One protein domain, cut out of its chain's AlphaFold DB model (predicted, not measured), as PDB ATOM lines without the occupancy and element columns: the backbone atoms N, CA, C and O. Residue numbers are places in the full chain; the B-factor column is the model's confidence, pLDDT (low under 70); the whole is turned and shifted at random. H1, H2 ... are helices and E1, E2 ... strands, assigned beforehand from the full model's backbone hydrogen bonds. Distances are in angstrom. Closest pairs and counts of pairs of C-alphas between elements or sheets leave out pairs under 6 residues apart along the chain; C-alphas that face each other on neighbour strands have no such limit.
ATOM      1  N   LEU A  19      -1.061   2.337  29.074       81.81
ATOM      2  CA  LEU A  19      -0.529   1.368  28.129       81.81
ATOM      3  C   LEU A  19      -0.189   2.103  26.834       81.81
ATOM      4  O   LEU A  19      -1.064   2.720  26.224       81.81
ATOM      5  N   TYR A  20       1.081   2.029  26.450       84.44
ATOM      6  CA  TYR A  20       1.615   2.609  25.214       84.44
ATOM      7  C   TYR A  20       1.682   1.582  24.078       84.44
ATOM      8  O   TYR A  20       1.742   1.956  22.912       84.44
ATOM      9  N   GLN A  21       1.618   0.290  24.411       83.94
ATOM     10  CA  GLN A  21       1.710  -0.807  23.458       83.94
ATOM     11  C   GLN A  21       0.708  -1.899  23.834       83.94
ATOM     12  O   GLN A  21       0.563  -2.248  25.009       83.94
ATOM     13  N   ILE A  22      -0.000  -2.430  22.841       77.06
ATOM     14  CA  ILE A  22      -0.897  -3.578  23.005       77.06
ATOM     15  C   ILE A  22      -0.560  -4.574  21.889       77.06
ATOM     16  O   ILE A  22      -0.656  -4.235  20.715       77.06
ATOM     17  N   PHE A  23      -0.141  -5.793  22.253       76.31
ATOM     18  CA  PHE A  23       0.270  -6.852  21.311       76.31
ATOM     19  C   PHE A  23       1.357  -6.433  20.305       76.31
ATOM     20  O   PHE A  23       1.269  -6.746  19.122       76.31
ATOM     21  N   GLY A  24       2.376  -5.698  20.755       72.06
ATOM     22  CA  GLY A  24       3.481  -5.277  19.887       72.06
ATOM     23  C   GLY A  24       3.197  -4.015  19.061       72.06
ATOM     24  O   GLY A  24       4.137  -3.384  18.592       72.06
ATOM     25  N   LEU A  25       1.936  -3.589  18.942       77.56
ATOM     26  CA  LEU A  25       1.559  -2.368  18.231       77.56
ATOM     27  C   LEU A  25       1.701  -1.148  19.143       77.56
ATOM     28  O   LEU A  25       1.033  -1.060  20.179       77.56
ATOM     29  N   GLU A  26       2.561  -0.212  18.746       84.00
ATOM     30  CA  GLU A  26       2.685   1.095  19.388       84.00
ATOM     31  C   GLU A  26       1.415   1.914  19.149       84.00
ATOM     32  O   GLU A  26       0.977   2.137  18.018       84.00
ATOM     33  N   LEU A  27       0.784   2.353  20.233       78.19
ATOM     34  CA  LEU A  27      -0.407   3.179  20.167       78.19
ATOM     35  C   LEU A  27       0.014   4.644  20.129       78.19
ATOM     36  O   LEU A  27       0.606   5.150  21.078       78.19
ATOM     37  N   GLY A  28      -0.393   5.368  19.082       80.44
ATOM     38  CA  GLY A  28      -0.156   6.815  18.985       80.44
ATOM     39  C   GLY A  28      -0.796   7.634  20.118       80.44
ATOM     40  O   GLY A  28      -0.465   8.804  20.301       80.44
ATOM     41  N   ARG A  29      -1.708   7.035  20.901       83.38
ATOM     42  CA  ARG A  29      -2.262   7.626  22.122       83.38
ATOM     43  C   ARG A  29      -2.240   6.616  23.275       83.38
ATOM     44  O   ARG A  29      -2.756   5.512  23.101       83.38
ATOM     45  N   PRO A  30      -1.749   7.003  24.469       84.25
ATOM     46  CA  PRO A  30      -1.776   6.133  25.636       84.25
ATOM     47  C   PRO A  30      -3.211   5.819  26.064       84.25
ATOM     48  O   PRO A  30      -4.046   6.717  26.220       84.25
ATOM     49  N   ILE A  31      -3.488   4.538  26.305       84.81
ATOM     50  CA  ILE A  31      -4.781   4.075  26.815       84.81
ATOM     51  C   ILE A  31      -4.666   3.865  28.326       84.81
ATOM     52  O   ILE A  31      -3.736   3.225  28.815       84.81
ATOM     53  N   ARG A  32      -5.624   4.391  29.099       86.38
ATOM     54  CA  ARG A  32      -5.679   4.174  30.555       86.38
ATOM     55  C   ARG A  32      -5.922   2.686  30.837       86.38
ATOM     56  O   ARG A  32      -6.896   2.127  30.337       86.38
ATOM     57  N   LEU A  33      -5.121   2.057  31.702       83.88
ATOM     58  CA  LEU A  33      -5.268   0.633  32.061       83.88
ATOM     59  C   LEU A  33      -6.685   0.294  32.560       83.88
ATOM     60  O   LEU A  33      -7.225  -0.767  32.256       83.88
ATOM     61  N   LYS A  34      -7.323   1.226  33.281       82.25
ATOM     62  CA  LYS A  34      -8.710   1.086  33.749       82.25
ATOM     63  C   LYS A  34      -9.705   0.917  32.597       82.25
ATOM     64  O   LYS A  34     -10.633   0.130  32.729       82.25
ATOM     65  N   ALA A  35      -9.500   1.610  31.475       85.62
ATOM     66  CA  ALA A  35     -10.356   1.491  30.297       85.62
ATOM     67  C   ALA A  35     -10.266   0.083  29.700       85.62
ATOM     68  O   ALA A  35     -11.286  -0.534  29.412       85.62
ATOM     69  N   VAL A  36      -9.049  -0.458  29.598       87.12
ATOM     70  CA  VAL A  36      -8.819  -1.831  29.127       87.12
ATOM     71  C   VAL A  36      -9.495  -2.845  30.052       87.12
ATOM     72  O   VAL A  36     -10.178  -3.753  29.586       87.12
ATOM     73  N   LEU A  37      -9.387  -2.653  31.368       85.12
ATOM     74  CA  LEU A  37     -10.047  -3.522  32.338       85.12
ATOM     75  C   LEU A  37     -11.580  -3.461  32.224       85.12
ATOM     76  O   LEU A  37     -12.237  -4.501  32.212       85.12
ATOM     77  N   TYR A  38     -12.154  -2.259  32.102       86.81
ATOM     78  CA  TYR A  38     -13.595  -2.089  31.904       86.81
ATOM     79  C   TYR A  38     -14.070  -2.736  30.610       86.81
ATOM     80  O   TYR A  38     -15.102  -3.401  30.626       86.81
ATOM     81  N   PHE A  39     -13.301  -2.620  29.528       91.38
ATOM     82  CA  PHE A  39     -13.608  -3.279  28.264       91.38
ATOM     83  C   PHE A  39     -13.756  -4.794  28.444       91.38
ATOM     84  O   PHE A  39     -14.792  -5.342  28.076       91.38
ATOM     85  N   PHE A  40     -12.786  -5.461  29.079       88.25
ATOM     86  CA  PHE A  40     -12.853  -6.911  29.285       88.25
ATOM     87  C   PHE A  40     -14.016  -7.329  30.184       88.25
ATOM     88  O   PHE A  40     -14.725  -8.278  29.860       88.25
ATOM     89  N   VAL A  41     -14.256  -6.612  31.286       88.50
ATOM     90  CA  VAL A  41     -15.377  -6.922  32.188       88.50
ATOM     91  C   VAL A  41     -16.714  -6.791  31.458       88.50
ATOM     92  O   VAL A  41     -17.560  -7.677  31.562       88.50
ATOM     93  N   ILE A  42     -16.905  -5.717  30.689       90.38
ATOM     94  CA  ILE A  42     -18.149  -5.477  29.950       90.38
ATOM     95  C   ILE A  42     -18.312  -6.499  28.825       90.38
ATOM     96  O   ILE A  42     -19.399  -7.049  28.679       90.38
ATOM     97  N   ALA A  43     -17.241  -6.818  28.096       89.00
ATOM     98  CA  ALA A  43     -17.258  -7.831  27.045       89.00
ATOM     99  C   ALA A  43     -17.603  -9.227  27.590       89.00
ATOM    100  O   ALA A  43     -18.372  -9.956  26.969       89.00
ATOM    101  N   ILE A  44     -17.096  -9.601  28.773       88.88
ATOM    102  CA  ILE A  44     -17.449 -10.867  29.434       88.88
ATOM    103  C   ILE A  44     -18.933 -10.883  29.813       88.88
ATOM    104  O   ILE A  44     -19.619 -11.879  29.574       88.88
ATOM    105  N   VAL A  45     -19.446  -9.791  30.387       89.31
ATOM    106  CA  VAL A  45     -20.863  -9.679  30.764       89.31
ATOM    107  C   VAL A  45     -21.758  -9.749  29.531       89.31
ATOM    108  O   VAL A  45     -22.712 -10.523  29.513       89.31
ATOM    109  N   GLU A  46     -21.435  -8.997  28.483       89.88
ATOM    110  CA  GLU A  46     -22.164  -9.018  27.217       89.88
ATOM    111  C   GLU A  46     -22.140 -10.407  26.580       89.88
ATOM    112  O   GLU A  46     -23.194 -10.927  26.219       89.88
ATOM    113  N   SER A  47     -20.971 -11.046  26.510       87.25
ATOM    114  CA  SER A  47     -20.822 -12.404  25.984       87.25
ATOM    115  C   SER A  47     -21.675 -13.403  26.772       87.25
ATOM    116  O   SER A  47     -22.416 -14.198  26.193       87.25
ATOM    117  N   THR A  48     -21.668 -13.297  28.102       87.31
ATOM    118  CA  THR A  48     -22.504 -14.123  28.982       87.31
ATOM    119  C   THR A  48     -23.990 -13.919  28.687       87.31
ATOM    120  O   THR A  48     -24.738 -14.895  28.592       87.31
ATOM    121  N   ILE A  49     -24.436 -12.674  28.493       88.25
ATOM    122  CA  ILE A  49     -25.831 -12.374  28.145       88.25
ATOM    123  C   ILE A  49     -26.177 -12.927  26.757       88.25
ATOM    124  O   ILE A  49     -27.229 -13.546  26.600       88.25
ATOM    125  N   TYR A  50     -25.292 -12.748  25.777       87.31
ATOM    126  CA  TYR A  50     -25.459 -13.212  24.398       87.31
ATOM    127  C   TYR A  50     -25.665 -14.734  24.325       87.31
ATOM    128  O   TYR A  50     -26.583 -15.215  23.655       87.31
ATOM    129  N   PHE A  51     -24.865 -15.500  25.075       85.62
ATOM    130  CA  PHE A  51     -24.953 -16.963  25.116       85.62
ATOM    131  C   PHE A  51     -26.035 -17.504  26.060       85.62
ATOM    132  O   PHE A  51     -26.341 -18.697  26.018       85.62
ATOM    133  N   THR A  52     -26.654 -16.659  26.888       87.25
ATOM    134  CA  THR A  52     -27.706 -17.089  27.813       87.25
ATOM    135  C   THR A  52     -29.047 -17.278  27.088       87.25
ATOM    136  O   THR A  52     -29.600 -16.314  26.542       87.25
ATOM    137  N   PRO A  53     -29.652 -18.482  27.123       83.00
ATOM    138  CA  PRO A  53     -30.967 -18.711  26.533       83.00
ATOM    139  C   PRO A  53     -32.038 -17.813  27.171       83.00
ATOM    140  O   PRO A  53     -32.106 -17.660  28.387       83.00
ATOM    141  N   GLY A  54     -32.906 -17.218  26.349       86.00
ATOM    142  CA  GLY A  54     -33.952 -16.294  26.803       86.00
ATOM    143  C   GLY A  54     -33.482 -14.841  26.829       86.00
ATOM    144  O   GLY A  54     -33.945 -14.061  26.000       86.00
ATOM    145  N   ILE A  55     -32.544 -14.493  27.719       77.69
ATOM    146  CA  ILE A  55     -32.024 -13.116  27.851       77.69
ATOM    147  C   ILE A  55     -31.254 -12.701  26.591       77.69
ATOM    148  O   ILE A  55     -31.442 -11.588  26.106       77.69
ATOM    149  N   GLY A  56     -30.496 -13.619  25.983       80.31
ATOM    150  CA  GLY A  56     -29.771 -13.373  24.736       80.31
ATOM    151  C   GLY A  56     -30.671 -12.931  23.580       80.31
ATOM    152  O   GLY A  56     -30.226 -12.194  22.709       80.31
ATOM    153  N   ARG A  57     -31.980 -13.238  23.593       85.06
ATOM    154  CA  ARG A  57     -32.913 -12.715  22.572       85.06
ATOM    155  C   ARG A  57     -33.011 -11.185  22.571       85.06
ATOM    156  O   ARG A  57     -33.326 -10.623  21.528       85.06
ATOM    157  N   LEU A  58     -32.722 -10.522  23.694       83.50
ATOM    158  CA  LEU A  58     -32.695  -9.056  23.794       83.50
ATOM    159  C   LEU A  58     -31.487  -8.426  23.095       83.50
ATOM    160  O   LEU A  58     -31.513  -7.231  22.825       83.50
ATOM    161  N   ILE A  59     -30.435  -9.202  22.827       87.12
ATOM    162  CA  ILE A  59     -29.159  -8.708  22.291       87.12
ATOM    163  C   ILE A  59     -28.868  -9.307  20.908       87.12
ATOM    164  O   ILE A  59     -28.338  -8.619  20.046       87.12
ATOM    165  N   ASN A  60     -29.320 -10.530  20.627       84.56
ATOM    166  CA  ASN A  60     -29.055 -11.246  19.369       84.56
ATOM    167  C   ASN A  60     -29.687 -10.604  18.121       84.56
ATOM    168  O   ASN A  60     -29.346 -10.981  17.004       84.56
ATOM    169  N   TRP A  61     -30.616  -9.658  18.290       90.06
ATOM    170  CA  TRP A  61     -31.161  -8.852  17.190       90.06
ATOM    171  C   TRP A  61     -30.212  -7.731  16.731       90.06
ATOM    172  O   TRP A  61     -30.419  -7.152  15.666       90.06
ATOM    173  N   ILE A  62     -29.179  -7.423  17.520       89.25
ATOM    174  CA  ILE A  62     -28.201  -6.376  17.232       89.25
ATOM    175  C   ILE A  62     -27.103  -6.946  16.311       89.25
ATOM    176  O   ILE A  62     -26.569  -8.024  16.586       89.25
ATOM    177  N   PRO A  63     -26.714  -6.237  15.234       91.12
ATOM    178  CA  PRO A  63     -25.586  -6.622  14.392       91.12
ATOM    179  C   PRO A  63     -24.279  -6.781  15.180       91.12
ATOM    180  O   PRO A  63     -23.949  -5.947  16.023       91.12
ATOM    181  N   VAL A  64     -23.478  -7.791  14.827       86.00
ATOM    182  CA  VAL A  64     -22.212  -8.130  15.511       86.00
ATOM    183  C   VAL A  64     -21.254  -6.937  15.624       86.00
ATOM    184  O   VAL A  64     -20.618  -6.755  16.656       86.00
ATOM    185  N   GLY A  65     -21.190  -6.071  14.605       86.00
ATOM    186  CA  GLY A  65     -20.352  -4.868  14.653       86.00
ATOM    187  C   GLY A  65     -20.761  -3.870  15.745       86.00
ATOM    188  O   GLY A  65     -19.899  -3.245  16.352       86.00
ATOM    189  N   ILE A  66     -22.062  -3.752  16.038       88.19
ATOM    190  CA  ILE A  66     -22.564  -2.880  17.111       88.19
ATOM    191  C   ILE A  66     -22.300  -3.517  18.478       88.19
ATOM    192  O   ILE A  66     -21.922  -2.801  19.399       88.19
ATOM    193  N   LEU A  67     -22.417  -4.844  18.594       87.38
ATOM    194  CA  LEU A  67     -22.072  -5.569  19.822       87.38
ATOM    195  C   LEU A  67     -20.616  -5.322  20.220       87.38
ATOM    196  O   LEU A  67     -20.340  -4.926  21.339       87.38
ATOM    197  N   ILE A  68     -19.679  -5.385  19.273       88.69
ATOM    198  CA  ILE A  68     -18.263  -5.087  19.550       88.69
ATOM    199  C   ILE A  68     -18.051  -3.625  19.994       88.69
ATOM    200  O   ILE A  68     -17.181  -3.343  20.820       88.69
ATOM    201  N   LEU A  69     -18.843  -2.683  19.475       90.69
ATOM    202  CA  LEU A  69     -18.739  -1.266  19.836       90.69
ATOM    203  C   LEU A  69     -19.278  -0.955  21.240       90.69
ATOM    204  O   LEU A  69     -18.836   0.029  21.836       90.69
ATOM    205  N   ILE A  70     -20.191  -1.762  21.788       90.19
ATOM    206  CA  ILE A  70     -20.817  -1.509  23.096       90.19
ATOM    207  C   ILE A  70     -19.783  -1.542  24.243       90.19
ATOM    208  O   ILE A  70     -19.700  -0.550  24.975       90.19
ATOM    209  N   PRO A  71     -18.937  -2.581  24.399       91.88
ATOM    210  CA  PRO A  71     -17.884  -2.604  25.410       91.88
ATOM    211  C   PRO A  71     -16.864  -1.492  25.229       91.88
ATOM    212  O   PRO A  71     -16.427  -0.912  26.217       91.88
ATOM    213  N   ILE A  72     -16.505  -1.165  23.983       88.50
ATOM    214  CA  ILE A  72     -15.542  -0.099  23.673       88.50
ATOM    215  C   ILE A  72     -16.100   1.254  24.121       88.50
ATOM    216  O   ILE A  72     -15.438   1.988  24.854       88.50
ATOM    217  N   GLY A  73     -17.337   1.567  23.725       87.50
ATOM    218  CA  GLY A  73     -17.997   2.823  24.064       87.50
ATOM    219  C   GLY A  73     -18.242   2.972  25.564       87.50
ATOM    220  O   GLY A  73     -17.962   4.028  26.133       87.50
ATOM    221  N   LEU A  74     -18.703   1.912  26.231       86.81
ATOM    222  CA  LEU A  74     -18.929   1.933  27.676       86.81
ATOM    223  C   LEU A  74     -17.621   2.019  28.464       86.81
ATOM    224  O   LEU A  74     -17.555   2.765  29.437       86.81
ATOM    225  N   ALA A  75     -16.574   1.306  28.047       88.81
ATOM    226  CA  ALA A  75     -15.263   1.386  28.677       88.81
ATOM    227  C   ALA A  75     -14.643   2.776  28.529       88.81
ATOM    228  O   ALA A  75     -14.100   3.307  29.499       88.81
ATOM    229  N   TRP A  76     -14.761   3.380  27.345       85.94
ATOM    230  CA  TRP A  76     -14.311   4.745  27.093       85.94
ATOM    231  C   TRP A  76     -15.061   5.750  27.974       85.94
ATOM    232  O   TRP A  76     -14.434   6.544  28.672       85.94
ATOM    233  N   LEU A  77     -16.391   5.645  28.034       85.56
ATOM    234  CA  LEU A  77     -17.227   6.514  28.861       85.56
ATOM    235  C   LEU A  77     -16.912   6.352  30.355       85.56
ATOM    236  O   LEU A  77     -16.715   7.336  31.057       85.56
ATOM    237  N   LEU A  78     -16.802   5.119  30.853       82.38
ATOM    238  CA  LEU A  78     -16.503   4.842  32.262       82.38
ATOM    239  C   LEU A  78     -15.086   5.251  32.671       82.38
ATOM    240  O   LEU A  78     -14.864   5.584  33.833       82.38
ATOM    241  N   ALA A  79     -14.134   5.211  31.742       81.56
ATOM    242  CA  ALA A  79     -12.761   5.614  31.999       81.56
ATOM    243  C   ALA A  79     -12.560   7.133  31.981       81.56
ATOM    244  O   ALA A  79     -11.592   7.601  32.583       81.56
ATOM    245  N   ASP A  80     -13.423   7.885  31.289       74.25
ATOM    246  CA  ASP A  80     -13.297   9.341  31.145       74.25
ATOM    247  C   ASP A  80     -14.227  10.151  32.053       74.25
ATOM    248  O   ASP A  80     -13.992  11.337  32.282       74.25
ATOM    249  N   VAL A  81     -15.234   9.519  32.663       73.62
ATOM    250  CA  VAL A  81     -15.993  10.154  33.745       73.62
ATOM    251  C   VAL A  81     -15.045  10.400  34.921       73.62
ATOM    252  O   VAL A  81     -14.585   9.469  35.580       73.62
ATOM    253  N   GLY A  82     -14.771  11.677  35.199       63.38
ATOM    254  CA  GLY A  82     -14.012  12.119  36.365       63.38
ATOM    255  C   GLY A  82     -14.749  11.769  37.656       63.38
ATOM    256  O   GLY A  82     -15.475  12.586  38.206       63.38
ATOM    257  N   THR A  83     -14.574  10.546  38.155       64.56
ATOM    258  CA  THR A  83     -15.290  10.019  39.329       64.56
ATOM    259  C   THR A  83     -14.780  10.579  40.664       64.56
ATOM    260  O   THR A  83     -15.071  10.003  41.714       64.56
ATOM    261  N   GLU A  84     -13.989  11.659  40.652       64.81
ATOM    262  CA  GLU A  84     -13.340  12.245  41.838       64.81
ATOM    263  C   GLU A  84     -12.614  11.184  42.696       64.81
ATOM    264  O   GLU A  84     -12.607  11.224  43.925       64.81
ATOM    265  N   GLY A  85     -12.045  10.161  42.044       61.88
ATOM    266  CA  GLY A  85     -11.331   9.065  42.703       61.88
ATOM    267  C   GLY A  85     -12.209   7.951  43.289       61.88
ATOM    268  O   GLY A  85     -11.663   7.046  43.927       61.88
ATOM    269  N   ARG A  86     -13.531   7.975  43.064       68.31
ATOM    270  CA  ARG A  86     -14.480   6.921  43.470       68.31
ATOM    271  C   ARG A  86     -14.591   5.833  42.401       68.31
ATOM    272  O   ARG A  86     -14.362   6.085  41.219       68.31
ATOM    273  N   SER A  87     -14.975   4.619  42.797       71.56
ATOM    274  CA  SER A  87     -15.328   3.588  41.814       71.56
ATOM    275  C   SER A  87     -16.536   4.055  40.984       71.56
ATOM    276  O   SER A  87     -17.429   4.707  41.544       71.56
ATOM    277  N   PRO A  88     -16.612   3.730  39.679       69.94
ATOM    278  CA  PRO A  88     -17.736   4.142  38.839       69.94
ATOM    279  C   PRO A  88     -19.090   3.742  39.431       69.94
ATOM    280  O   PRO A  88     -20.014   4.545  39.462       69.94
ATOM    281  N   VAL A  89     -19.184   2.547  40.021       71.69
ATOM    282  CA  VAL A  89     -20.398   2.062  40.699       71.69
ATOM    283  C   VAL A  89     -20.822   2.992  41.841       71.69
ATOM    284  O   VAL A  89     -21.988   3.376  41.936       71.69
ATOM    285  N   ASN A  90     -19.880   3.411  42.690       73.31
ATOM    286  CA  ASN A  90     -20.168   4.310  43.809       73.31
ATOM    287  C   ASN A  90     -20.508   5.726  43.337       73.31
ATOM    288  O   ASN A  90     -21.361   6.386  43.941       73.31
ATOM    289  N   PHE A  91     -19.876   6.184  42.255       78.62
ATOM    290  CA  PHE A  91     -20.209   7.449  41.612       78.62
ATOM    291  C   PHE A  91     -21.640   7.427  41.066       78.62
ATOM    292  O   PHE A  91     -22.446   8.266  41.461       78.62
ATOM    293  N   PHE A  92     -22.001   6.426  40.256       75.31
ATOM    294  CA  PHE A  92     -23.347   6.294  39.696       75.31
ATOM    295  C   PHE A  92     -24.410   6.114  40.774       75.31
ATOM    296  O   PHE A  92     -25.454   6.757  40.708       75.31
ATOM    297  N   ARG A  93     -24.140   5.329  41.823       80.25
ATOM    298  CA  ARG A  93     -25.038   5.234  42.980       80.25
ATOM    299  C   ARG A  93     -25.257   6.599  43.630       80.25
ATOM    300  O   ARG A  93     -26.394   6.972  43.901       80.25
ATOM    301  N   SER A  94     -24.183   7.353  43.858       76.94
ATOM    302  CA  SER A  94     -24.259   8.696  44.448       76.94
ATOM    303  C   SER A  94     -25.011   9.671  43.542       76.94
ATOM    304  O   SER A  94     -25.815  10.458  44.038       76.94
ATOM    305  N   PHE A  95     -24.790   9.588  42.230       79.06
ATOM    306  CA  PHE A  95     -25.460  10.394  41.218       79.06
ATOM    307  C   PHE A  95     -26.958  10.083  41.150       79.06
ATOM    308  O   PHE A  95     -27.769  10.998  41.233       79.06
ATOM    309  N   ILE A  96     -27.347   8.808  41.092       81.06
ATOM    310  CA  ILE A  96     -28.756   8.389  41.090       81.06
ATOM    311  C   ILE A  96     -29.436   8.815  42.393       81.06
ATOM    312  O   ILE A  96     -30.514   9.400  42.354       81.06
ATOM    313  N   LEU A  97     -28.795   8.604  43.547       80.19
ATOM    314  CA  LEU A  97     -29.318   9.069  44.837       80.19
ATOM    315  C   LEU A  97     -29.414  10.595  44.906       80.19
ATOM    316  O   LEU A  97     -30.316  11.132  45.542       80.19
ATOM    317  N   TYR A  98     -28.484  11.318  44.291       79.25
ATOM    318  CA  TYR A  98     -28.554  12.770  44.176       79.25
ATOM    319  C   TYR A  98     -29.729  13.209  43.297       79.25
ATOM    320  O   TYR A  98     -30.501  14.062  43.722       79.25
ATOM    321  N   GLN A  99     -29.934  12.591  42.133       82.75
ATOM    322  CA  GLN A  99     -31.061  12.923  41.259       82.75
ATOM    323  C   GLN A  99     -32.406  12.557  41.891       82.75
ATOM    324  O   GLN A  99     -33.338  13.356  41.856       82.75
ATOM    325  N   ALA A 100     -32.494  11.407  42.563       80.25
ATOM    326  CA  ALA A 100     -33.675  11.023  43.330       80.25
ATOM    327  C   ALA A 100     -33.990  12.039  44.446       80.25
ATOM    328  O   ALA A 100     -35.151  12.390  44.647       80.25
ATOM    329  N   ARG A 101     -32.966  12.569  45.129       76.06
ATOM    330  CA  ARG A 101     -33.120  13.642  46.129       76.06
ATOM    331  C   ARG A 101     -33.499  14.981  45.509       76.06
ATOM    332  O   ARG A 101     -34.317  15.698  46.069       76.06
ATOM    333  N   LYS A 102     -32.957  15.313  44.334       76.75
ATOM    334  CA  LYS A 102     -33.333  16.526  43.595       76.75
ATOM    335  C   LYS A 102     -34.825  16.528  43.257       76.75
ATOM    336  O   LYS A 102     -35.446  17.577  43.354       76.75
ATOM    337  N   ILE A 103     -35.386  15.364  42.928       82.56
ATOM    338  CA  ILE A 103     -36.822  15.189  42.666       82.56
ATOM    339  C   ILE A 103     -37.652  15.277  43.960       82.56
ATOM    340  O   ILE A 103     -38.746  15.828  43.933       82.56
ATOM    341  N   LYS A 104     -37.145  14.763  45.090       76.25
ATOM    342  CA  LYS A 104     -37.830  14.796  46.401       76.25
ATOM    343  C   LYS A 104     -37.681  16.107  47.188       76.25
ATOM    344  O   LYS A 104     -38.301  16.251  48.231       76.25
ATOM    345  N   ASP A 105     -36.853  17.027  46.707       73.81
ATOM    346  CA  ASP A 105     -36.518  18.311  47.334       73.81
ATOM    347  C   ASP A 105     -36.009  18.257  48.789       73.81
ATOM    348  O   ASP A 105     -36.079  19.230  49.538       73.81
ATOM    349  N   SER A 106     -35.410  17.132  49.180       73.94
ATOM    350  CA  SER A 106     -34.817  16.948  50.501       73.94
ATOM    351  C   SER A 106     -33.285  16.949  50.466       73.94
ATOM    352  O   SER A 106     -32.639  16.520  49.501       73.94
ATOM    353  N   SER A 107     -32.677  17.477  51.527       73.81
ATOM    354  CA  SER A 107     -31.237  17.457  51.796       73.81
ATOM    355  C   SER A 107     -30.919  16.441  52.894       73.81
ATOM    356  O   SER A 107     -31.804  15.996  53.615       73.81
ATOM    357  N   VAL A 108     -29.656  16.031  53.030       68.69
ATOM    358  CA  VAL A 108     -29.236  15.116  54.104       68.69
ATOM    359  C   VAL A 108     -28.075  15.726  54.867       68.69
ATOM    360  O   VAL A 108     -27.002  15.933  54.301       68.69
ATOM    361  N   TYR A 109     -28.268  15.952  56.164       69.19
ATOM    362  CA  TYR A 109     -27.223  16.410  57.075       69.19
ATOM    363  C   TYR A 109     -26.984  15.347  58.151       69.19
ATOM    364  O   TYR A 109     -27.888  14.998  58.908       69.19
ATOM    365  N   ARG A 110     -25.762  14.793  58.201       70.50
ATOM    366  CA  ARG A 110     -25.350  13.745  59.164       70.50
ATOM    367  C   ARG A 110     -26.297  12.531  59.219       70.50
ATOM    368  O   ARG A 110     -26.612  12.028  60.291       70.50
TER     369      ARG A 110
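AT A GLANCE: This is residues 19 to 110 of the 444 residues of an uncharacterized protein of Sporosarcina sp. P10 (UniProt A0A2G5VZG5). Two long helices, H1 and H3, pack side by side and run opposite ways, with the short H2 in the turn between them at one end and a small strand hairpin, E1 and E2, at the other. From the end of H3 a short link leads to H4, which with E3 forms an arm reaching away from this pair on the side opposite the hairpin. The printed part has 92 residues, with four named helices and three named strands in the order E1, E2, H1, H2, H3, H4, E3; E1 and E2 make a two-stranded antiparallel sheet, and the class is mixed, helices and strands. The whole is loose, with a radius of gyration of the C-alphas of 17.6 A, and flat, spanning 52 by 39 by 17 A.

HOW THE PARTS SIT: Strands E1, residues 19 to 22, and E2, residues 25 to 32, form an antiparallel hairpin, their directions at 133 degrees. N 19 and O 31 are 2.8 A apart and N 27 and O 20 are 2.9 A apart, both within hydrogen-bond range. E2 bends by 94 degrees at residue 28. Helix H1, residues 33 to 51, touches H3, residues 64 to 80; their closest C-alphas, those of Phe 39 and Ala 75, are 5.0 A apart. They run opposite ways at a tilt of 36 degrees, only just steep. H1 touches H2, residues 55 to 58, only at the corner, with residues 49 to 50 of H1 alone; the closest C-alphas, those of Tyr 50 and Gly 56, are 4.3 A apart. H2 and H3 are apart. H4, residues 88 to 104, is close to H3 but not clearly touching, about perpendicular at 80 degrees; the closest C-alphas, those of Leu 78 and Pro 88, are 6.7 A apart. H1 and H4 are apart. E3, residues 106 to 109, pairs with no named strand; its closest C-alpha to H4 is that of Ser 107, 7.1 A from that of Arg 101. Every O i to N i+4 pair is within hydrogen-bond range in H1 and H4, and 11 of 13 are in H3; H2 is too short for such a pair.

IN THESE COORDINATES: E1 begins at C-alpha 19, (-0.529, 1.368, 28.129), and spans 7.1 A; E2 spans 15.7 A. H1 runs 27.3 A to C-alpha 51 at (-24.953, -16.963, 25.116). H2 spans 5.8 A, H3 25.1 A and H4 24.0 A. E3 spans 10.1 A and ends at C-alpha 109, (-27.223, 16.410, 57.075).

THE WHOLE: The C-alphas farthest apart, those of Gly 24 and Asp 105, are 53.9 A apart. Residues 61 to 66 and 99 to 105 stand free. The printed part has no cut, and no link is long. The mean pLDDT of the printed part is 81.6; residues 82 to 86, 88 and 108 to 109 are under 70.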